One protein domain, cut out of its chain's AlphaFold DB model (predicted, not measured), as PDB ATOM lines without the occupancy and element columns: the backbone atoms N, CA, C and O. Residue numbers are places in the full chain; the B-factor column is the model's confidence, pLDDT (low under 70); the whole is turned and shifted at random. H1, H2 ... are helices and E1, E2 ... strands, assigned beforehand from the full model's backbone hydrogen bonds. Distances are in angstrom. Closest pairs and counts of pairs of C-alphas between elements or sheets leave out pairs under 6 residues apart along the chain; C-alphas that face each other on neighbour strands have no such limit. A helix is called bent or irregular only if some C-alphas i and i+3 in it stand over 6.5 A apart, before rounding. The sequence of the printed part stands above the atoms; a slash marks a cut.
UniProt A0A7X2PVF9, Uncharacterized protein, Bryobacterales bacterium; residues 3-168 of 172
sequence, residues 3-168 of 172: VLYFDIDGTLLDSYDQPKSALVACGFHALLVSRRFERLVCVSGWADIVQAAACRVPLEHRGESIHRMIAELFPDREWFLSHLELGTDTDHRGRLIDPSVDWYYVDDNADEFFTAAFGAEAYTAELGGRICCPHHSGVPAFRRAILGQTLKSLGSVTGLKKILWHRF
ATOM      1  N   VAL A   3     146.434 159.066 177.954       98.31
ATOM      2  CA  VAL A   3     146.080 160.477 177.730       98.31
ATOM      3  C   VAL A   3     145.467 161.080 178.988       98.31
ATOM      4  O   VAL A   3     144.600 160.466 179.611       98.31
ATOM      5  N   LEU A   4     145.914 162.278 179.362       97.94
ATOM      6  CA  LEU A   4     145.287 163.092 180.399       97.94
ATOM      7  C   LEU A   4     144.537 164.250 179.748       97.94
ATOM      8  O   LEU A   4     145.169 165.105 179.138       97.94
ATOM      9  N   TYR A   5     143.228 164.309 179.938       98.31
ATOM     10  CA  TYR A   5     142.415 165.486 179.658       98.31
ATOM     11  C   TYR A   5     142.326 166.308 180.938       98.31
ATOM     12  O   TYR A   5     141.976 165.759 181.986       98.31
ATOM     13  N   PHE A   6     142.681 167.587 180.883       97.44
ATOM     14  CA  PHE A   6     142.708 168.428 182.076       97.44
ATOM     15  C   PHE A   6     142.179 169.833 181.810       97.44
ATOM     16  O   PHE A   6     142.518 170.459 180.805       97.44
ATOM     17  N   ASP A   7     141.374 170.323 182.738       96.94
ATOM     18  CA  ASP A   7     141.067 171.740 182.871       96.94
ATOM     19  C   ASP A   7     142.108 172.447 183.779       96.94
ATOM     20  O   ASP A   7     142.965 171.793 184.382       96.94
ATOM     21  N   ILE A   8     142.096 173.783 183.831       96.12
ATOM     22  CA  ILE A   8     143.040 174.613 184.592       96.12
ATOM     23  C   ILE A   8     142.338 175.313 185.759       96.12
ATOM     24  O   ILE A   8     142.706 175.053 186.909       96.12
ATOM     25  N   ASP A   9     141.370 176.184 185.482       93.19
ATOM     26  CA  ASP A   9     140.733 177.047 186.485       93.19
ATOM     27  C   ASP A   9     139.867 176.235 187.437       93.19
ATOM     28  O   ASP A   9     139.088 175.400 187.010       93.19
ATOM     29  N   GLY A  10     140.028 176.410 188.749       90.25
ATOM     30  CA  GLY A  10     139.288 175.592 189.719       90.25
ATOM     31  C   GLY A  10     139.674 174.104 189.713       90.25
ATOM     32  O   GLY A  10     139.355 173.384 190.664       90.25
ATOM     33  N   THR A  11     140.466 173.645 188.737       92.94
ATOM     34  CA  THR A  11     140.977 172.280 188.585       92.94
ATOM     35  C   THR A  11     142.409 172.145 189.099       92.94
ATOM     36  O   THR A  11     142.626 171.530 190.156       92.94
ATOM     37  N   LEU A  12     143.374 172.717 188.373       93.81
ATOM     38  CA  LEU A  12     144.801 172.751 188.712       93.81
ATOM     39  C   LEU A  12     145.166 174.006 189.504       93.81
ATOM     40  O   LEU A  12     146.059 173.942 190.354       93.81
ATOM     41  N   LEU A  13     144.462 175.108 189.247       94.06
ATOM     42  CA  LEU A  13     144.571 176.361 189.981       94.06
ATOM     43  C   LEU A  13     143.495 176.457 191.066       94.06
ATOM     44  O   LEU A  13     142.422 175.855 190.965       94.06
ATOM     45  N   ASP A  14     143.804 177.163 192.146       90.75
ATOM     46  CA  ASP A  14     142.847 177.541 193.178       90.75
ATOM     47  C   ASP A  14     142.111 178.846 192.829       90.75
ATOM     48  O   ASP A  14     142.247 179.388 191.737       90.75
ATOM     49  N   SER A  15     141.304 179.355 193.762       89.00
ATOM     50  CA  SER A  15     140.530 180.589 193.577       89.00
ATOM     51  C   SER A  15     141.375 181.872 193.502       89.00
ATOM     52  O   SER A  15     140.808 182.950 193.351       89.00
ATOM     53  N   TYR A  16     142.693 181.780 193.692       91.75
ATOM     54  CA  TYR A  16     143.649 182.887 193.597       91.75
ATOM     55  C   TYR A  16     144.591 182.721 192.395       91.75
ATOM     56  O   TYR A  16     145.673 183.319 192.367       91.75
ATOM     57  N   ASP A  17     144.206 181.876 191.436       92.75
ATOM     58  CA  ASP A  17     144.988 181.521 190.252       92.75
ATOM     59  C   ASP A  17     146.377 180.960 190.600       92.75
ATOM     60  O   ASP A  17     147.325 181.074 189.821       92.75
ATOM     61  N   GLN A  18     146.518 180.358 191.787       94.44
ATOM     62  CA  GLN A  18     147.749 179.692 192.201       94.44
ATOM     63  C   GLN A  18     147.631 178.183 191.996       94.44
ATOM     64  O   GLN A  18     146.573 177.605 192.259       94.44
ATOM     65  N   PRO A  19     148.708 177.496 191.580       93.44
ATOM     66  CA  PRO A  19     148.749 176.044 191.576       93.44
ATOM     67  C   PRO A  19     148.301 175.461 192.914       93.44
ATOM     68  O   PRO A  19     148.824 175.811 193.974       93.44
ATOM     69  N   LYS A  20     147.347 174.523 192.889       89.56
ATOM     70  CA  LYS A  20     146.865 173.896 194.124       89.56
ATOM     71  C   LYS A  20     148.023 173.215 194.848       89.56
ATOM     72  O   LYS A  20     148.565 172.213 194.375       89.56
ATOM     73  N   SER A  21     148.332 173.702 196.046       88.06
ATOM     74  CA  SER A  21     149.469 173.260 196.869       88.06
ATOM     75  C   SER A  21     149.537 171.746 197.064       88.06
ATOM     76  O   SER A  21     150.610 171.148 197.069       88.06
ATOM     77  N   ALA A  22     148.389 171.086 197.176       83.25
ATOM     78  CA  ALA A  22     148.346 169.649 197.364       83.25
ATOM     79  C   ALA A  22     148.727 168.868 196.080       83.25
ATOM     80  O   ALA A  22     149.257 167.760 196.191       83.25
ATOM     81  N   LEU A  23     148.495 169.417 194.877       87.56
ATOM     82  CA  LEU A  23     148.980 168.839 193.613       87.56
ATOM     83  C   LEU A  23     150.499 169.018 193.477       87.56
ATOM     84  O   LEU A  23     151.198 168.082 193.078       87.56
ATOM     85  N   VAL A  24     151.013 170.180 193.886       87.62
ATOM     86  CA  VAL A  24     152.458 170.440 193.980       87.62
ATOM     87  C   VAL A  24     153.108 169.436 194.938       87.62
ATOM     88  O   VAL A  24     154.005 168.687 194.551       87.62
ATOM     89  N   ALA A  25     152.591 169.329 196.165       82.25
ATOM     90  CA  ALA A  25     153.131 168.459 197.209       82.25
ATOM     91  C   ALA A  25     153.091 166.967 196.843       82.25
ATOM     92  O   ALA A  25     153.931 166.192 197.304       82.25
ATOM     93  N   CYS A  26     152.136 166.531 196.009       80.31
ATOM     94  CA  CYS A  26     152.077 165.140 195.562       80.31
ATOM     95  C   CYS A  26     152.986 164.824 194.365       80.31
ATOM     96  O   CYS A  26     152.996 163.676 193.914       80.31
ATOM     97  N   GLY A  27     153.732 165.808 193.849       87.56
ATOM     98  CA  GLY A  27     154.614 165.641 192.698       87.56
ATOM     99  C   GLY A  27     153.834 165.307 191.428       87.56
ATOM    100  O   GLY A  27     154.121 164.297 190.788       87.56
ATOM    101  N   PHE A  28     152.830 166.124 191.089       91.00
ATOM    102  CA  PHE A  28     151.922 165.905 189.954       91.00
ATOM    103  C   PHE A  28     152.645 165.492 188.662       91.00
ATOM    104  O   PHE A  28     152.378 164.415 188.130       91.00
ATOM    105  N   HIS A  29     153.629 166.274 188.211       94.62
ATOM    106  CA  HIS A  29     154.435 165.937 187.035       94.62
ATOM    107  C   HIS A  29     155.170 164.591 187.175       94.62
ATOM    108  O   HIS A  29     155.048 163.731 186.302       94.62
ATOM    109  N   ALA A  30     155.862 164.348 188.293       93.81
ATOM    110  CA  ALA A  30     156.564 163.081 188.521       93.81
ATOM    111  C   ALA A  30     155.606 161.876 188.492       93.81
ATOM    112  O   ALA A  30     155.954 160.799 187.999       93.81
ATOM    113  N   LEU A  31     154.375 162.058 188.978       91.56
ATOM    114  CA  LEU A  31     153.337 161.042 188.905       91.56
ATOM    115  C   LEU A  31     152.956 160.741 187.449       91.56
ATOM    116  O   LEU A  31     152.938 159.565 187.084       91.56
ATOM    117  N   LEU A  32     152.720 161.758 186.615       94.38
ATOM    118  CA  LEU A  32     152.396 161.569 185.195       94.38
ATOM    119  C   LEU A  32     153.526 160.863 184.434       94.38
ATOM    120  O   LEU A  32     153.271 159.876 183.737       94.38
ATOM    121  N   VAL A  33     154.777 161.279 184.653       95.31
ATOM    122  CA  VAL A  33     155.965 160.644 184.056       95.31
ATOM    123  C   VAL A  33     156.082 159.182 184.484       95.31
ATOM    124  O   VAL A  33     156.185 158.290 183.643       95.31
ATOM    125  N   SER A  34     155.989 158.895 185.789       93.75
ATOM    126  CA  SER A  34     156.088 157.517 186.305       93.75
ATOM    127  C   SER A  34     154.992 156.596 185.761       93.75
ATOM    128  O   SER A  34     155.155 155.376 185.693       93.75
ATOM    129  N   ARG A  35     153.864 157.187 185.355       91.12
ATOM    130  CA  ARG A  35     152.694 156.505 184.803       91.12
ATOM    131  C   ARG A  35     152.663 156.501 183.284       91.12
ATOM    132  O   ARG A  35     151.705 155.955 182.741       91.12
ATOM    133  N   ARG A  36     153.711 157.016 182.634       95.81
ATOM    134  CA  ARG A  36     153.886 157.009 181.181       95.81
ATOM    135  C   ARG A  36     152.687 157.629 180.462       95.81
ATOM    136  O   ARG A  36     152.160 157.041 179.524       95.81
ATOM    137  N   PHE A  37     152.218 158.777 180.949       96.88
ATOM    138  CA  PHE A  37     151.321 159.605 180.150       96.88
ATOM    139  C   PHE A  37     152.081 160.088 178.920       96.88
ATOM    140  O   PHE A  37     153.177 160.624 179.040       96.88
ATOM    141  N   GLU A  38     151.506 159.836 177.751       97.62
ATOM    142  CA  GLU A  38     152.118 160.130 176.453       97.62
ATOM    143  C   GLU A  38     151.540 161.415 175.849       97.62
ATOM    144  O   GLU A  38     152.185 162.033 175.013       97.62
ATOM    145  N   ARG A  39     150.335 161.827 176.274       98.44
ATOM    146  CA  ARG A  39     149.654 163.043 175.805       98.44
ATOM    147  C   ARG A  39     148.912 163.739 176.943       98.44
ATOM    148  O   ARG A  39     148.306 163.076 177.792       98.44
ATOM    149  N   LEU A  40     148.937 165.067 176.922       98.62
ATOM    150  CA  LEU A  40     148.230 165.964 177.829       98.62
ATOM    151  C   LEU A  40     147.345 166.885 176.986       98.62
ATOM    152  O   LEU A  40     147.854 167.732 176.264       98.62
ATOM    153  N   VAL A  41     146.031 166.739 177.075       98.56
ATOM    154  CA  VAL A  41     145.074 167.565 176.335       98.56
ATOM    155  C   VAL A  41     144.492 168.597 177.293       98.56
ATOM    156  O   VAL A  41     143.727 168.255 178.197       98.56
ATOM    157  N   CYS A  42     144.869 169.860 177.107       98.56
ATOM    158  CA  CYS A  42     144.291 170.975 177.847       98.56
ATOM    159  C   CYS A  42     142.895 171.257 177.296       98.56
ATOM    160  O   CYS A  42     142.757 171.674 176.147       98.56
ATOM    161  N   VAL A  43     141.872 171.035 178.112       98.06
ATOM    162  CA  VAL A  43     140.465 171.260 177.758       98.06
ATOM    163  C   VAL A  43     139.860 172.450 178.507       98.06
ATOM    164  O   VAL A  43     138.646 172.552 178.662       98.06
ATOM    165  N   SER A  44     140.724 173.337 178.997       97.31
ATOM    166  CA  SER A  44     140.334 174.542 179.718       97.31
ATOM    167  C   SER A  44     139.937 175.675 178.783       97.31
ATOM    168  O   SER A  44     140.504 175.787 177.698       97.31
ATOM    169  N   GLY A  45     139.086 176.599 179.242       96.62
ATOM    170  CA  GLY A  45     138.771 177.833 178.509       96.62
ATOM    171  C   GLY A  45     140.020 178.627 178.099       96.62
ATOM    172  O   GLY A  45     140.047 179.247 177.035       96.62
ATOM    173  N   TRP A  46     141.111 178.526 178.864       96.62
ATOM    174  CA  TRP A  46     142.411 179.084 178.480       96.62
ATOM    175  C   TRP A  46     142.961 178.535 177.163       96.62
ATOM    176  O   TRP A  46     143.610 179.284 176.433       96.62
ATOM    177  N   ALA A  47     142.695 177.268 176.832       97.00
ATOM    178  CA  ALA A  47     143.068 176.686 175.547       97.00
ATOM    179  C   ALA A  47     142.363 177.409 174.390       97.00
ATOM    180  O   ALA A  47     143.021 177.742 173.403       97.00
ATOM    181  N   ASP A  48     141.070 177.719 174.517       96.31
ATOM    182  CA  ASP A  48     140.344 178.507 173.515       96.31
ATOM    183  C   ASP A  48     140.853 179.956 173.470       96.31
ATOM    184  O   ASP A  48     141.101 180.486 172.386       96.31
ATOM    185  N   ILE A  49     141.106 180.583 174.625       95.94
ATOM    186  CA  ILE A  49     141.606 181.969 174.713       95.94
ATOM    187  C   ILE A  49     142.946 182.128 173.988       95.94
ATOM    188  O   ILE A  49     143.089 183.012 173.142       95.94
ATOM    189  N   VAL A  50     143.939 181.274 174.263       96.50
ATOM    190  CA  VAL A  50     145.257 181.397 173.608       96.50
ATOM    191  C   VAL A  50     145.196 181.066 172.114       96.50
ATOM    192  O   VAL A  50     146.076 181.474 171.355       96.50
ATOM    193  N   GLN A  51     144.168 180.340 171.670       95.44
ATOM    194  CA  GLN A  51     143.937 180.029 170.260       95.44
ATOM    195  C   GLN A  51     143.084 181.079 169.539       95.44
ATOM    196  O   GLN A  51     143.157 181.173 168.308       95.44
ATOM    197  N   ALA A  52     142.328 181.897 170.275       94.50
ATOM    198  CA  ALA A  52     141.441 182.907 169.724       94.50
ATOM    199  C   ALA A  52     142.216 183.955 168.915       94.50
ATOM    200  O   ALA A  52     143.174 184.577 169.385       94.50
ATOM    201  N   ALA A  53     141.748 184.224 167.692       90.81
ATOM    202  CA  ALA A  53     142.368 185.206 166.802       90.81
ATOM    203  C   ALA A  53     142.453 186.610 167.435       90.81
ATOM    204  O   ALA A  53     143.406 187.351 167.186       90.81
ATOM    205  N   ALA A  54     141.489 186.956 168.294       92.75
ATOM    206  CA  ALA A  54     141.452 188.223 169.019       92.75
ATOM    207  C   ALA A  54     142.639 188.403 169.984       92.75
ATOM    208  O   ALA A  54     143.114 189.525 170.154       92.75
ATOM    209  N   CYS A  55     143.154 187.315 170.564       90.38
ATOM    210  CA  CYS A  55     144.257 187.346 171.527       90.38
ATOM    211  C   CYS A  55     145.637 187.457 170.863       90.38
ATOM    212  O   CYS A  55     146.605 187.803 171.534       90.38
ATOM    213  N   ARG A  56     145.731 187.209 169.546       93.00
ATOM    214  CA  ARG A  56     146.954 187.381 168.733       93.00
ATOM    215  C   ARG A  56     148.195 186.668 169.290       93.00
ATOM    216  O   ARG A  56     149.314 187.115 169.051       93.00
ATOM    217  N   VAL A  57     148.017 185.559 170.009       93.81
ATOM    218  CA  VAL A  57     149.134 184.743 170.500       93.81
ATOM    219  C   VAL A  57     149.671 183.894 169.339       93.81
ATOM    220  O   VAL A  57     148.903 183.092 168.782       93.81
ATOM    221  N   PRO A  58     150.955 184.048 168.950       95.44
ATOM    222  CA  PRO A  58     151.568 183.217 167.915       95.44
ATOM    223  C   PRO A  58     151.498 181.737 168.291       95.44
ATOM    224  O   PRO A  58     151.553 181.399 169.475       95.44
ATOM    225  N   LEU A  59     151.355 180.863 167.294       93.25
ATOM    226  CA  LEU A  59     151.094 179.433 167.487       93.25
ATOM    227  C   LEU A  59     152.124 178.780 168.424       93.25
ATOM    228  O   LEU A  59     151.758 178.059 169.348       93.25
ATOM    229  N   GLU A  60     153.393 179.110 168.222       94.69
ATOM    230  CA  GLU A  60     154.552 178.648 168.978       94.69
ATOM    231  C   GLU A  60     154.538 179.059 170.463       94.69
ATOM    232  O   GLU A  60     155.124 178.372 171.296       94.69
ATOM    233  N   HIS A  61     153.821 180.128 170.822       97.06
ATOM    234  CA  HIS A  61     153.759 180.656 172.190       97.06
ATOM    235  C   HIS A  61     152.492 180.250 172.953       97.06
ATOM    236  O   HIS A  61     152.353 180.555 174.143       97.06
ATOM    237  N   ARG A  62     151.543 179.566 172.306       97.50
ATOM    238  CA  ARG A  62     150.277 179.179 172.950       97.50
ATOM    239  C   ARG A  62     150.506 178.184 174.082       97.50
ATOM    240  O   ARG A  62     150.062 178.424 175.202       97.50
ATOM    241  N   GLY A  63     151.275 177.127 173.820       97.88
ATOM    242  CA  GLY A  63     151.640 176.142 174.841       97.88
ATOM    243  C   GLY A  63     152.453 176.752 175.985       97.88
ATOM    244  O   GLY A  63     152.208 176.450 177.151       97.88
ATOM    245  N   GLU A  64     153.362 177.683 175.681       98.00
ATOM    246  CA  GLU A  64     154.123 178.416 176.704       98.00
ATOM    247  C   GLU A  64     153.233 179.290 177.588       98.00
ATOM    248  O   GLU A  64     153.515 179.480 178.770       98.00
ATOM    249  N   SER A  65     152.164 179.847 177.023       97.56
ATOM    250  CA  SER A  65     151.207 180.653 177.777       97.56
ATOM    251  C   SER A  65     150.455 179.796 178.788       97.56
ATOM    252  O   SER A  65     150.369 180.193 179.944       97.56
ATOM    253  N   ILE A  66     150.045 178.585 178.396       98.12
ATOM    254  CA  ILE A  66     149.485 177.600 179.327       98.12
ATOM    255  C   ILE A  66     150.514 177.194 180.386       98.12
ATOM    256  O   ILE A  66     150.219 177.252 181.575       98.12
ATOM    257  N   HIS A  67     151.738 176.832 179.982       98.38
ATOM    258  CA  HIS A  67     152.782 176.401 180.922       98.38
ATOM    259  C   HIS A  67     153.059 177.448 181.999       98.38
ATOM    260  O   HIS A  67     153.135 177.094 183.169       98.38
ATOM    261  N   ARG A  68     153.143 178.734 181.636       97.38
ATOM    262  CA  ARG A  68     153.410 179.824 182.590       97.38
ATOM    263  C   ARG A  68     152.407 179.888 183.739       97.38
ATOM    264  O   ARG A  68     152.804 180.250 184.841       97.38
ATOM    265  N   MET A  69     151.152 179.516 183.505       96.50
ATOM    266  CA  MET A  69     150.113 179.510 184.537       96.50
ATOM    267  C   MET A  69     150.298 178.375 185.549       96.50
ATOM    268  O   MET A  69     149.988 178.524 186.723       96.50
ATOM    269  N   ILE A  70     150.818 177.233 185.094       97.19
ATOM    270  CA  ILE A  70     150.890 175.984 185.867       97.19
ATOM    271  C   ILE A  70     152.331 175.480 186.039       97.19
ATOM    272  O   ILE A  70     152.555 174.296 186.294       97.19
ATOM    273  N   ALA A  71     153.319 176.366 185.901       97.06
ATOM    274  CA  ALA A  71     154.733 176.001 185.818       97.06
ATOM    275  C   ALA A  71     155.226 175.247 187.063       97.06
ATOM    276  O   ALA A  71     156.041 174.334 186.951       97.06
ATOM    277  N   GLU A  72     154.691 175.570 188.242       96.31
ATOM    278  CA  GLU A  72     155.031 174.881 189.492       96.31
ATOM    279  C   GLU A  72     154.604 173.402 189.490       96.31
ATOM    280  O   GLU A  72     155.282 172.554 190.068       96.31
ATOM    281  N   LEU A  73     153.515 173.063 188.790       95.50
ATOM    282  CA  LEU A  73     153.062 171.676 188.634       95.50
ATOM    283  C   LEU A  73     153.916 170.900 187.631       95.50
ATOM    284  O   LEU A  73     153.980 169.672 187.725       95.50
ATOM    285  N   PHE A  74     154.569 171.604 186.701       96.94
ATOM    286  CA  PHE A  74     155.350 171.060 185.592       96.94
ATOM    287  C   PHE A  74     156.732 171.729 185.499       96.94
ATOM    288  O   PHE A  74     156.984 172.515 184.580       96.94
ATOM    289  N   PRO A  75     157.657 171.408 186.424       96.06
ATOM    290  CA  PRO A  75     158.988 172.015 186.444       96.06
ATOM    291  C   PRO A  75     159.829 171.686 185.199       96.06
ATOM    292  O   PRO A  75     160.712 172.459 184.838       96.06
ATOM    293  N   ASP A  76     159.552 170.567 184.522       97.81
ATOM    294  CA  ASP A  76     160.142 170.252 183.219       97.81
ATOM    295  C   ASP A  76     159.259 170.817 182.101       97.81
ATOM    296  O   ASP A  76     158.281 170.204 181.657       97.81
ATOM    297  N   ARG A  77     159.602 172.032 181.672       97.94
ATOM    298  CA  ARG A  77     158.895 172.739 180.604       97.94
ATOM    299  C   ARG A  77     158.946 171.980 179.280       97.94
ATOM    300  O   ARG A  77     157.950 171.957 178.564       97.94
ATOM    301  N   GLU A  78     160.089 171.404 178.919       98.31
ATOM    302  CA  GLU A  78     160.260 170.745 177.617       98.31
ATOM    303  C   GLU A  78     159.431 169.465 177.538       98.31
ATOM    304  O   GLU A  78     158.743 169.227 176.540       98.31
ATOM    305  N   TRP A  79     159.415 168.683 178.621       98.12
ATOM    306  CA  TRP A  79     158.520 167.538 178.734       98.12
ATOM    307  C   TRP A  79     157.059 167.971 178.607       98.12
ATOM    308  O   TRP A  79     156.337 167.438 177.770       98.12
ATOM    309  N   PHE A  80     156.627 168.991 179.352       98.50
ATOM    310  CA  PHE A  80     155.243 169.457 179.279       98.50
ATOM    311  C   PHE A  80     154.850 169.891 177.861       98.50
ATOM    312  O   PHE A  80     153.863 169.401 177.322       98.50
ATOM    313  N   LEU A  81     155.644 170.760 177.228       98.50
ATOM    314  CA  LEU A  81     155.336 171.290 175.898       98.50
ATOM    315  C   LEU A  81     155.366 170.219 174.803       98.50
ATOM    316  O   LEU A  81     154.590 170.307 173.860       98.50
ATOM    317  N   SER A  82     156.225 169.203 174.928       98.19
ATOM    318  CA  SER A  82     156.275 168.086 173.971       98.19
ATOM    319  C   SER A  82     155.099 167.112 174.096       98.19
ATOM    320  O   SER A  82     154.839 166.372 173.151       98.19
ATOM    321  N   HIS A  83     154.387 167.114 175.228       98.50
ATOM    322  CA  HIS A  83     153.216 166.260 175.462       98.50
ATOM    323  C   HIS A  83     151.892 167.031 175.372       98.50
ATOM    324  O   HIS A  83     150.831 166.406 175.367       98.50
ATOM    325  N   LEU A  84     151.941 168.367 175.346       98.62
ATOM    326  CA  LEU A  84     150.771 169.232 175.378       98.62
ATOM    327  C   LEU A  84     150.081 169.321 174.016       98.62
ATOM    328  O   LEU A  84     150.682 169.677 173.005       98.62
ATOM    329  N   GLU A  85     148.770 169.153 174.052       98.31
ATOM    330  CA  GLU A  85     147.847 169.531 172.998       98.31
ATOM    331  C   GLU A  85     146.787 170.470 173.563       98.31
ATOM    332  O   GLU A  85     146.333 170.323 174.701       98.31
ATOM    333  N   LEU A  86     146.390 171.456 172.764       98.31
ATOM    334  CA  LEU A  86     145.338 172.393 173.129       98.31
ATOM    335  C   LEU A  86     144.029 171.922 172.504       98.31
ATOM    336  O   LEU A  86     143.926 171.827 171.282       98.31
ATOM    337  N   GLY A  87     143.050 171.612 173.349       96.38
ATOM    338  CA  GLY A  87     141.689 171.336 172.919       96.38
ATOM    339  C   GLY A  87     141.047 172.572 172.294       96.38
ATOM    340  O   GLY A  87     141.487 173.700 172.510       96.38
ATOM    341  N   THR A  88     140.000 172.347 171.517       92.38
ATOM    342  CA  THR A  88     139.150 173.393 170.936       92.38
ATOM    343  C   THR A  88     137.705 173.101 171.301       92.38
ATOM    344  O   THR A  88     137.375 171.926 171.454       92.38
ATOM    345  N   ASP A  89     136.849 174.124 171.345       92.25
ATOM    346  CA  ASP A  89     135.425 173.964 171.701       92.25
ATOM    347  C   ASP A  89     135.270 173.455 173.143       92.25
ATOM    348  O   ASP A  89     134.671 172.413 173.428       92.25
ATOM    349  N   THR A  90     135.891 174.174 174.080       93.19
ATOM    350  CA  THR A  90     135.938 173.750 175.483       93.19
ATOM    351  C   THR A  90     134.590 173.883 176.195       93.19
ATOM    352  O   THR A  90     134.343 173.175 177.169       93.19
ATOM    353  N   ASP A  91     133.633 174.622 175.629       94.44
ATOM    354  CA  ASP A  91     132.216 174.581 176.031       94.44
ATOM    355  C   ASP A  91     131.594 173.181 175.858       94.44
ATOM    356  O   ASP A  91     130.594 172.829 176.491       94.44
ATOM    357  N   HIS A  92     132.201 172.337 175.021       95.62
ATOM    358  CA  HIS A  92     131.832 170.940 174.817       95.62
ATOM    359  C   HIS A  92     132.993 169.983 175.112       95.62
ATOM    360  O   HIS A  92     133.028 168.867 174.585       95.62
ATOM    361  N   ARG A  93     133.915 170.385 176.001       96.12
ATOM    362  CA  ARG A  93     135.171 169.683 176.322       96.12
ATOM    363  C   ARG A  93     135.051 168.184 176.582       96.12
ATOM    364  O   ARG A  93     135.956 167.438 176.218       96.12
ATOM    365  N   GLY A  94     133.939 167.712 177.150       95.06
ATOM    366  CA  GLY A  94     133.701 166.280 177.357       95.06
ATOM    367  C   GLY A  94     133.785 165.463 176.060       95.06
ATOM    368  O   GLY A  94     134.263 164.334 176.077       95.06
ATOM    369  N   ARG A  95     133.414 166.047 174.911       96.50
ATOM    370  CA  ARG A  95     133.482 165.397 173.587       96.50
ATOM    371  C   ARG A  95     134.907 165.183 173.076       96.50
ATOM    372  O   ARG A  95     135.094 164.404 172.147       96.50
ATOM    373  N   LEU A  96     135.898 165.866 173.651       96.69
ATOM    374  CA  LEU A  96     137.308 165.708 173.279       96.69
ATOM    375  C   LEU A  96     137.904 164.399 173.814       96.69
ATOM    376  O   LEU A  96     138.955 163.961 173.340       96.69
ATOM    377  N   ILE A  97     137.250 163.778 174.798       97.81
ATOM    378  CA  ILE A  97     137.702 162.529 175.403       97.81
ATOM    379  C   ILE A  97     137.492 161.387 174.411       97.81
ATOM    380  O   ILE A  97     136.369 161.107 173.999       97.81
ATOM    381  N   ASP A  98     138.574 160.698 174.056       97.06
ATOM    382  CA  ASP A  98     138.526 159.497 173.230       97.06
ATOM    383  C   ASP A  98     138.396 158.254 174.134       97.06
ATOM    384  O   ASP A  98     139.364 157.864 174.798       97.06
ATOM    385  N   PRO A  99     137.222 157.595 174.183       95.00
ATOM    386  CA  PRO A  99     137.025 156.426 175.030       95.00
ATOM    387  C   PRO A  99     137.759 155.175 174.521       95.00
ATOM    388  O   PRO A  99     137.813 154.177 175.239       95.00
ATOM    389  N   SER A 100     138.317 155.194 173.303       96.25
ATOM    390  CA  SER A 100     139.033 154.051 172.722       96.25
ATOM    391  C   SER A 100     140.483 153.915 173.204       96.25
ATOM    392  O   SER A 100     141.109 152.874 172.988       96.25
ATOM    393  N   VAL A 101     141.017 154.935 173.887       96.06
ATOM    394  CA  VAL A 101     142.390 154.960 174.419       96.06
ATOM    395  C   VAL A 101     142.409 154.863 175.948       96.06
ATOM    396  O   VAL A 101     141.373 154.912 176.608       96.06
ATOM    397  N   ASP A 102     143.591 154.717 176.557       96.81
ATOM    398  CA  ASP A 102     143.707 154.743 178.021       96.81
ATOM    399  C   ASP A 102     143.623 156.190 178.536       96.81
ATOM    400  O   ASP A 102     144.639 156.872 178.689       96.81
ATOM    401  N   TRP A 103     142.400 156.672 178.758       97.06
ATOM    402  CA  TRP A 103     142.115 158.061 179.109       97.06
ATOM    403  C   TRP A 103     141.928 158.283 180.616       97.06
ATOM    404  O   TRP A 103     141.478 157.402 181.359       97.06
ATOM    405  N   TYR A 104     142.256 159.501 181.042       97.12
ATOM    406  CA  TYR A 104     141.987 160.059 182.366       97.12
ATOM    407  C   TYR A 104     141.482 161.488 182.200       97.12
ATOM    408  O   TYR A 104     141.951 162.195 181.310       97.12
ATOM    409  N   TYR A 105     140.564 161.916 183.060       96.19
ATOM    410  CA  TYR A 105     139.943 163.234 182.979       96.19
ATOM    411  C   TYR A 105     139.975 163.939 184.333       96.19
ATOM    412  O   TYR A 105     139.610 163.351 185.355       96.19
ATOM    413  N   VAL A 106     140.449 165.182 184.352       94.69
ATOM    414  CA  VAL A 106     140.556 166.006 185.557       94.69
ATOM    415  C   VAL A 106     139.935 167.357 185.276       94.69
ATOM    416  O   VAL A 106     140.471 168.129 184.490       94.69
ATOM    417  N   ASP A 107     138.806 167.620 185.910       94.75
ATOM    418  CA  ASP A 107     138.015 168.821 185.667       94.75
ATOM    419  C   ASP A 107     137.106 169.039 186.872       94.75
ATOM    420  O   ASP A 107     136.510 168.092 187.399       94.75
ATOM    421  N   ASP A 108     137.078 170.254 187.387       92.88
ATOM    422  CA  ASP A 108     136.278 170.625 188.543       92.88
ATOM    423  C   ASP A 108     134.776 170.607 188.228       92.88
ATOM    424  O   ASP A 108     133.996 170.295 189.123       92.88
ATOM    425  N   ASN A 109     134.402 170.744 186.956       94.44
ATOM    426  CA  ASN A 109     133.050 170.603 186.415       94.44
ATOM    427  C   ASN A 109     132.885 169.303 185.601       94.44
ATOM    428  O   ASN A 109     132.090 169.213 184.661       94.44
ATOM    429  N   ALA A 110     133.656 168.259 185.941       94.50
ATOM    430  CA  ALA A 110     133.586 166.973 185.247       94.50
ATOM    431  C   ALA A 110     132.187 166.337 185.285       94.50
ATOM    432  O   ALA A 110     131.838 165.600 184.367       94.50
ATOM    433  N   ASP A 111     131.406 166.562 186.344       94.06
ATOM    434  CA  ASP A 111     130.032 166.068 186.444       94.06
ATOM    435  C   ASP A 111     129.141 166.657 185.354       94.06
ATOM    436  O   ASP A 111     128.393 165.904 184.737       94.06
ATOM    437  N   GLU A 112     129.268 167.946 185.055       95.56
ATOM    438  CA  GLU A 112     128.547 168.605 183.970       95.56
ATOM    439  C   GLU A 112     129.052 168.132 182.599       95.56
ATOM    440  O   GLU A 112     128.309 167.506 181.831       95.56
ATOM    441  N   PHE A 113     130.329 168.379 182.292       96.94
ATOM    442  CA  PHE A 113     130.852 168.200 180.935       96.94
ATOM    443  C   PHE A 113     130.954 166.730 180.519       96.94
ATOM    444  O   PHE A 113     130.665 166.393 179.366       96.94
ATOM    445  N   PHE A 114     131.328 165.829 181.434       96.88
ATOM    446  CA  PHE A 114     131.389 164.401 181.115       96.88
ATOM    447  C   PHE A 114     129.988 163.808 180.966       96.88
ATOM    448  O   PHE A 114     129.742 163.051 180.029       96.88
ATOM    449  N   THR A 115     129.048 164.169 181.850       97.06
ATOM    450  CA  THR A 115     127.658 163.693 181.759       97.06
ATOM    451  C   THR A 115     126.996 164.165 180.473       97.06
ATOM    452  O   THR A 115     126.293 163.382 179.836       97.06
ATOM    453  N   ALA A 116     127.248 165.402 180.043       97.44
ATOM    454  CA  ALA A 116     126.727 165.913 178.779       97.44
ATOM    455  C   ALA A 116     127.233 165.118 177.556       97.44
ATOM    456  O   ALA A 116     126.511 164.995 176.567       97.44
ATOM    457  N   ALA A 117     128.451 164.569 177.616       97.69
ATOM    458  CA  ALA A 117     129.055 163.811 176.519       97.69
ATOM    459  C   ALA A 117     128.740 162.303 176.555       97.69
ATOM    460  O   ALA A 117     128.491 161.707 175.508       97.69
ATOM    461  N   PHE A 118     128.735 161.685 177.742       97.44
ATOM    462  CA  PHE A 118     128.681 160.223 177.906       97.44
ATOM    463  C   PHE A 118     127.536 159.722 178.800       97.44
ATOM    464  O   PHE A 118     127.319 158.515 178.899       97.44
ATOM    465  N   GLY A 119     126.790 160.622 179.442       97.62
ATOM    466  CA  GLY A 119     125.702 160.293 180.362       97.62
ATOM    467  C   GLY A 119     126.140 160.072 181.818       97.62
ATOM    468  O   GLY A 119     127.292 159.763 182.126       97.62
ATOM    469  N   ALA A 120     125.181 160.217 182.738       96.69
ATOM    470  CA  ALA A 120     125.430 160.219 184.185       96.69
ATOM    471  C   ALA A 120     125.861 158.845 184.733       96.69
ATOM    472  O   ALA A 120     126.599 158.759 185.720       96.69
ATOM    473  N   GLU A 121     125.412 157.763 184.091       97.12
ATOM    474  CA  GLU A 121     125.804 156.397 184.447       97.12
ATOM    475  C   GLU A 121     127.307 156.184 184.217       97.12
ATOM    476  O   GLU A 121     128.006 155.713 185.115       97.12
ATOM    477  N   ALA A 122     127.821 156.624 183.063       96.00
ATOM    478  CA  ALA A 122     129.243 156.554 182.739       96.00
ATOM    479  C   ALA A 122     130.084 157.422 183.689       96.00
ATOM    480  O   ALA A 122     131.105 156.958 184.198       96.00
ATOM    481  N   TYR A 123     129.626 158.644 183.994       94.88
ATOM    482  CA  TYR A 123     130.281 159.505 184.985       94.88
ATOM    483  C   TYR A 123     130.414 158.798 186.341       94.88
ATOM    484  O   TYR A 123     131.508 158.701 186.896       94.88
ATOM    485  N   THR A 124     129.311 158.241 186.849       93.00
ATOM    486  CA  THR A 124     129.275 157.561 188.153       93.00
ATOM    487  C   THR A 124     130.195 156.339 188.185       93.00
ATOM    488  O   THR A 124     130.863 156.098 189.191       93.00
ATOM    489  N   ALA A 125     130.249 155.573 187.092       92.31
ATOM    490  CA  ALA A 125     131.095 154.387 186.983       92.31
ATOM    491  C   ALA A 125     132.598 154.720 187.011       92.31
ATOM    492  O   ALA A 125     133.389 153.954 187.568       92.31
ATOM    493  N   GLU A 126     132.988 155.859 186.434       93.00
ATOM    494  CA  GLU A 126     134.389 156.254 186.261       93.00
ATOM    495  C   GLU A 126     134.897 157.245 187.325       93.00
ATOM    496  O   GLU A 126     136.114 157.452 187.455       93.00
ATOM    497  N   LEU A 127     134.000 157.838 188.120       90.56
ATOM    498  CA  LEU A 127     134.330 158.793 189.178       90.56
ATOM    499  C   LEU A 127     135.267 158.188 190.236       90.56
ATOM    500  O   LEU A 127     135.019 157.136 190.826       90.56
ATOM    501  N   GLY A 128     136.380 158.877 190.490       85.06
ATOM    502  CA  GLY A 128     137.444 158.436 191.394       85.06
ATOM    503  C   GLY A 128     138.336 157.326 190.824       85.06
ATOM    504  O   GLY A 128     139.311 156.945 191.480       85.06
ATOM    505  N   GLY A 129     138.022 156.813 189.630       88.88
ATOM    506  CA  GLY A 129     138.812 155.851 188.864       88.88
ATOM    507  C   GLY A 129     139.568 156.522 187.719       88.88
ATOM    508  O   GLY A 129     140.784 156.674 187.801       88.88
ATOM    509  N   ARG A 130     138.853 156.912 186.658       93.12
ATOM    510  CA  ARG A 130     139.401 157.672 185.517       93.12
ATOM    511  C   ARG A 130     139.093 159.161 185.596       93.12
ATOM    512  O   ARG A 130     139.879 159.959 185.092       93.12
ATOM    513  N   ILE A 131     137.989 159.525 186.249       92.62
ATOM    514  CA  ILE A 131     137.561 160.913 186.426       92.62
ATOM    515  C   ILE A 131     137.963 161.399 187.817       92.62
ATOM    516  O   ILE A 131     137.661 160.764 188.831       92.62
ATOM    517  N   CYS A 132     138.622 162.549 187.878       89.88
ATOM    518  CA  CYS A 132     138.918 163.262 189.110       89.88
ATOM    519  C   CYS A 132     138.260 164.642 189.062       89.88
ATOM    520  O   CYS A 132     138.697 165.497 188.305       89.88
ATOM    521  N   CYS A 133     137.273 164.868 189.928       86.56
ATOM    522  CA  CYS A 133     136.657 166.175 190.139       86.56
ATOM    523  C   CYS A 133     137.235 166.805 191.420       86.56
ATOM    524  O   CYS A 133     136.871 166.402 192.532       86.56
ATOM    525  N   PRO A 134     138.207 167.730 191.321       73.62
ATOM    526  CA  PRO A 134     138.882 168.296 192.488       73.62
ATOM    527  C   PRO A 134     138.040 169.316 193.283       73.62
ATOM    528  O   PRO A 134     138.580 169.917 194.215       73.62
ATOM    529  N   HIS A 135     136.743 169.466 192.990       63.44
ATOM    530  CA  HIS A 135     135.851 170.470 193.583       63.44
ATOM    531  C   HIS A 135     135.426 170.174 195.046       63.44
ATOM    532  O   HIS A 135     134.983 171.080 195.752       63.44
ATOM    533  N   HIS A 136     135.595 168.933 195.543       50.00
ATOM    534  CA  HIS A 136     135.016 168.502 196.837       50.00
ATOM    535  C   HIS A 136     135.993 168.034 197.928       50.00
ATOM    536  O   HIS A 136     135.621 167.979 199.096       50.00
ATOM    537  N   SER A 137     137.248 167.726 197.607       42.12
ATOM    538  CA  SER A 137     138.296 167.464 198.607       42.12
ATOM    539  C   SER A 137     139.615 167.273 197.870       42.12
ATOM    540  O   SER A 137     139.909 166.167 197.402       42.12
ATOM    541  N   GLY A 138     140.380 168.348 197.692       45.69
ATOM    542  CA  GLY A 138     141.638 168.308 196.950       45.69
ATOM    543  C   GLY A 138     142.522 167.125 197.359       45.69
ATOM    544  O   GLY A 138     142.820 166.971 198.534       45.69
ATOM    545  N   VAL A 139     142.946 166.340 196.356       50.19
ATOM    546  CA  VAL A 139     144.121 165.433 196.304       50.19
ATOM    547  C   VAL A 139     144.000 163.942 196.659       50.19
ATOM    548  O   VAL A 139     144.573 163.143 195.905       50.19
ATOM    549  N   PRO A 140     143.229 163.460 197.654       52.62
ATOM    550  CA  PRO A 140     143.060 162.024 197.848       52.62
ATOM    551  C   PRO A 140     142.433 161.315 196.646       52.62
ATOM    552  O   PRO A 140     142.648 160.113 196.501       52.62
ATOM    553  N   ALA A 141     141.658 162.026 195.821       55.78
ATOM    554  CA  ALA A 141     140.989 161.483 194.643       55.78
ATOM    555  C   ALA A 141     141.950 161.300 193.462       55.78
ATOM    556  O   ALA A 141     141.992 160.210 192.911       55.78
ATOM    557  N   PHE A 142     142.795 162.285 193.137       61.22
ATOM    558  CA  PHE A 142     143.719 162.189 191.999       61.22
ATOM    559  C   PHE A 142     144.749 161.071 192.184       61.22
ATOM    560  O   PHE A 142     144.930 160.206 191.327       61.22
ATOM    561  N   ARG A 143     145.369 161.012 193.372       61.66
ATOM    562  CA  ARG A 143     146.305 159.935 193.704       61.66
ATOM    563  C   ARG A 143     145.599 158.575 193.741       61.66
ATOM    564  O   ARG A 143     146.215 157.585 193.371       61.66
ATOM    565  N   ARG A 144     144.322 158.492 194.137       62.88
ATOM    566  CA  ARG A 144     143.537 157.242 194.073       62.88
ATOM    567  C   ARG A 144     143.117 156.864 192.653       62.88
ATOM    568  O   ARG A 144     143.204 155.688 192.337       62.88
ATOM    569  N   ALA A 145     142.743 157.815 191.811       60.84
ATOM    570  CA  ALA A 145     142.402 157.587 190.412       60.84
ATOM    571  C   ALA A 145     143.620 157.045 189.649       60.84
ATOM    572  O   ALA A 145     143.572 155.981 189.034       60.84
ATOM    573  N   ILE A 146     144.777 157.694 189.822       63.88
ATOM    574  CA  ILE A 146     146.004 157.321 189.111       63.88
ATOM    575  C   ILE A 146     146.764 156.148 189.771       63.88
ATOM    576  O   ILE A 146     147.297 155.289 189.063       63.88
ATOM    577  N   LEU A 147     146.833 156.051 191.110       55.47
ATOM    578  CA  LEU A 147     147.519 154.932 191.793       55.47
ATOM    579  C   LEU A 147     146.609 153.733 192.092       55.47
ATOM    580  O   LEU A 147     147.105 152.609 192.170       55.47
ATOM    581  N   GLY A 148     145.303 153.933 192.277       53.00
ATOM    582  CA  GLY A 148     144.355 152.885 192.681       53.00
ATOM    583  C   GLY A 148     144.189 151.778 191.643       53.00
ATOM    584  O   GLY A 148     143.892 150.641 192.012       53.00
ATOM    585  N   GLN A 149     144.496 152.052 190.371       50.03
ATOM    586  CA  GLN A 149     144.538 151.021 189.333       50.03
ATOM    587  C   GLN A 149     145.668 149.993 189.540       50.03
ATOM    588  O   GLN A 149     145.494 148.831 189.182       50.03
ATOM    589  N   THR A 150     146.775 150.344 190.214       44.59
ATOM    590  CA  THR A 150     147.851 149.377 190.527       44.59
ATOM    591  C   THR A 150     147.399 148.296 191.511       44.59
ATOM    592  O   THR A 150     147.904 147.179 191.475       44.59
ATOM    593  N   LEU A 151     146.430 148.596 192.382       37.91
ATOM    594  CA  LEU A 151     145.919 147.637 193.366       37.91
ATOM    595  C   LEU A 151     144.773 146.769 192.833       37.91
ATOM    596  O   LEU A 151     144.515 145.718 193.408       37.91
ATOM    597  N   LYS A 152     144.093 147.170 191.750       42.09
ATOM    598  CA  LYS A 152     143.112 146.306 191.072       42.09
ATOM    599  C   LYS A 152     143.780 145.318 190.103       42.09
ATOM    600  O   LYS A 152     143.265 144.216 189.953       42.09
ATOM    601  N   SER A 153     144.931 145.659 189.503       39.56
ATOM    602  CA  SER A 153     145.693 144.726 188.648       39.56
ATOM    603  C   SER A 153     146.529 143.708 189.440       39.56
ATOM    604  O   SER A 153     146.870 142.652 188.917       39.56
ATOM    605  N   LEU A 154     146.827 143.993 190.711       38.38
ATOM    606  CA  LEU A 154     147.314 143.019 191.690       38.38
ATOM    607  C   LEU A 154     146.098 142.393 192.374       38.38
ATOM    608  O   LEU A 154     145.686 142.825 193.451       38.38
ATOM    609  N   GLY A 155     145.468 141.435 191.694       35.22
ATOM    610  CA  GLY A 155     144.236 140.799 192.148       35.22
ATOM    611  C   GLY A 155     144.268 140.394 193.623       35.22
ATOM    612  O   GLY A 155     145.298 139.975 194.135       35.22
ATOM    613  N   SER A 156     143.115 140.524 194.287       43.25
ATOM    614  CA  SER A 156     142.668 139.641 195.372       43.25
ATOM    615  C   SER A 156     143.786 138.978 196.203       43.25
ATOM    616  O   SER A 156     143.924 137.758 196.214       43.25
ATOM    617  N   VAL A 157     144.564 139.762 196.950       40.38
ATOM    618  CA  VAL A 157     145.306 139.226 198.098       40.38
ATOM    619  C   VAL A 157     144.788 139.929 199.341       40.38
ATOM    620  O   VAL A 157     145.221 141.018 199.728       40.38
ATOM    621  N   THR A 158     143.787 139.300 199.948       43.53
ATOM    622  CA  THR A 158     143.320 139.543 201.313       43.53
ATOM    623  C   THR A 158     144.508 139.454 202.278       43.53
ATOM    624  O   THR A 158     144.821 138.390 202.793       43.53
ATOM    625  N   GLY A 159     145.214 140.567 202.487       43.12
ATOM    626  CA  GLY A 159     146.347 140.618 203.420       43.12
ATOM    627  C   GLY A 159     147.125 141.936 203.447       43.12
ATOM    628  O   GLY A 159     147.599 142.343 204.503       43.12
ATOM    629  N   LEU A 160     147.198 142.675 202.336       41.66
ATOM    630  CA  LEU A 160     148.073 143.861 202.242       41.66
ATOM    631  C   LEU A 160     147.459 145.183 202.744       41.66
ATOM    632  O   LEU A 160     148.184 146.159 202.945       41.66
ATOM    633  N   LYS A 161     146.147 145.228 203.024       41.44
ATOM    634  CA  LYS A 161     145.459 146.466 203.452       41.44
ATOM    635  C   LYS A 161     145.939 147.021 204.803       41.44
ATOM    636  O   LYS A 161     145.808 148.218 205.028       41.44
ATOM    637  N   LYS A 162     146.518 146.198 205.690       39.97
ATOM    638  CA  LYS A 162     146.967 146.647 207.025       39.97
ATOM    639  C   LYS A 162     148.380 147.242 207.056       39.97
ATOM    640  O   LYS A 162     148.652 148.073 207.913       39.97
ATOM    641  N   ILE A 163     149.264 146.870 206.129       42.47
ATOM    642  CA  ILE A 163     150.685 147.259 206.205       42.47
ATOM    643  C   ILE A 163     150.931 148.626 205.551       42.47
ATOM    644  O   ILE A 163     151.710 149.426 206.068       42.47
ATOM    645  N   LEU A 164     150.215 148.950 204.471       42.16
ATOM    646  CA  LEU A 164     150.367 150.248 203.807       42.16
ATOM    647  C   LEU A 164     149.652 151.399 204.522       42.16
ATOM    648  O   LEU A 164     150.045 152.535 204.324       42.16
ATOM    649  N   TRP A 165     148.668 151.156 205.391       40.25
ATOM    650  CA  TRP A 165     148.012 152.250 206.122       40.25
ATOM    651  C   TRP A 165     148.856 152.797 207.288       40.25
ATOM    652  O   TRP A 165     148.764 153.979 207.607       40.25
ATOM    653  N   HIS A 166     149.727 151.983 207.899       35.28
ATOM    654  CA  HIS A 166     150.514 152.418 209.062       35.28
ATOM    655  C   HIS A 166     151.776 153.226 208.735       35.28
ATOM    656  O   HIS A 166     152.235 153.977 209.589       35.28
ATOM    657  N   ARG A 167     152.307 153.153 207.509       36.69
ATOM    658  CA  ARG A 167     153.481 153.951 207.103       36.69
ATOM    659  C   ARG A 167     153.159 155.368 206.610       36.69
ATOM    660  O   ARG A 167     154.080 156.133 206.364       36.69
ATOM    661  N   PHE A 168     151.884 155.734 206.479       47.00
ATOM    662  CA  PHE A 168     151.460 157.000 205.859       47.00
ATOM    663  C   PHE A 168     151.120 158.121 206.850       47.00
ATOM    664  O   PHE A 168     150.663 159.179 206.431       47.00
TER     665      PHE A 168
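Overview. This is residues 3 to 168 of the 172 residues of an uncharacterized protein of Bryobacterales bacterium (UniProt A0A7X2PVF9). A short parallel sheet of four strands forms the core, with H6, H7 and H8 to one side of it, H5 and H2 to the other, and H1 farther out beyond H2. The helical hairpin H3 and H4 sits past the edge strand E3, while at the far end H9 leads away from the body, and residues 152 to 159 and 161 to 168 stick out as a loose tail. The printed part has 166 residues in a mixed domain, running E1 H1 H2 E2 H3 H4 H5 E3 H6 E4 H7 H8 H9 H10: ten named helices and four named strands, the sheet in the order E3 E2 E1 E4. It is compact, with a radius of gyration of the C-alphas of 16.5 A, but elongated, spanning 59 by 35 by 29 A.

Along the chain. E1, residues 3 to 6, begins with C-alpha 3 at (146.080, 160.477, 177.730). H1 holds residues 21 to 25, H2 residues 28 to 34, and E2 residues 39 to 42. H3 is residues 45 to 51; H4, residues 59 to 69, is 17.1 A long. H5, residues 77 to 83, is followed at once by E3, residues 84 to 86. H6 is residues 90 to 96. E4, residues 102 to 106, is 13.9 A long and ends with C-alpha 106 at (140.556, 166.006, 185.557). H7 is residues 110 to 118 and H8 residues 120 to 126. H9, residues 140 to 153, measures 19.8 A; H10, residues 160 to 166, ends with C-alpha 166 at (150.514, 152.418, 209.062). H4 and H6 are irregular: C-alphas 60 and 63 are 7.0 A apart, C-alphas 91 and 94 8.5 A.

Arrangement. E1 and E4 are parallel at 13 degrees, with N 5 and O 104 at 2.8 A. E2 and E1 are parallel at 18 degrees, with N 41 and O 4 at 2.8 A, and E3 and E2 at 36 degrees, with N 85 and O 40 at 2.8 A; these pairs are within hydrogen-bond range. E1, H1 H2, E2 and E2, H3 H4 H5, E3 are strand-helix-strand units, parallel neighbour strands with helices between; the first has a right-handed crossover. E3, H6, E4 is a split unit, with E2 and E1 between its strands, and its crossover is right-handed. H5 is on the sheet, over none of its strands. H3, H4, H6 and H9 are on it but only graze it. H2 is only just not on it, with 4 pairs of C-alphas within 10 A; H1, H7, H8 and H10 are not on it. H3 and H4 touch as a helical hairpin, closest at the C-alphas of Val 50 and Arg 62, 5.5 A, at a shallow tilt of 31 degrees. H6 touches H7 at a steep tilt of 56 degrees, the C-alphas of Gly 94 and Phe 114 being closest at 4.8 A. Every O i to N i+4 pair is within hydrogen-bond range in H1, H2, H3, H5, H7 and H8; the figures are 4 of 7 in H4, 7 of 10 in H9, and 0 of 3 in both H6 and H10, whose O i to N i+3 counts are 3 of 4 and 1 of 4.

Size, cuts and confidence. The C-alphas of Ala 54 and Gly 159, the two farthest apart, are 58.9 A from each other. The printed part has no cut. The links E1 to H1 and H8 to H9 are long. Mean pLDDT of the printed part is 84.9; residues 135 to 168 are under 70.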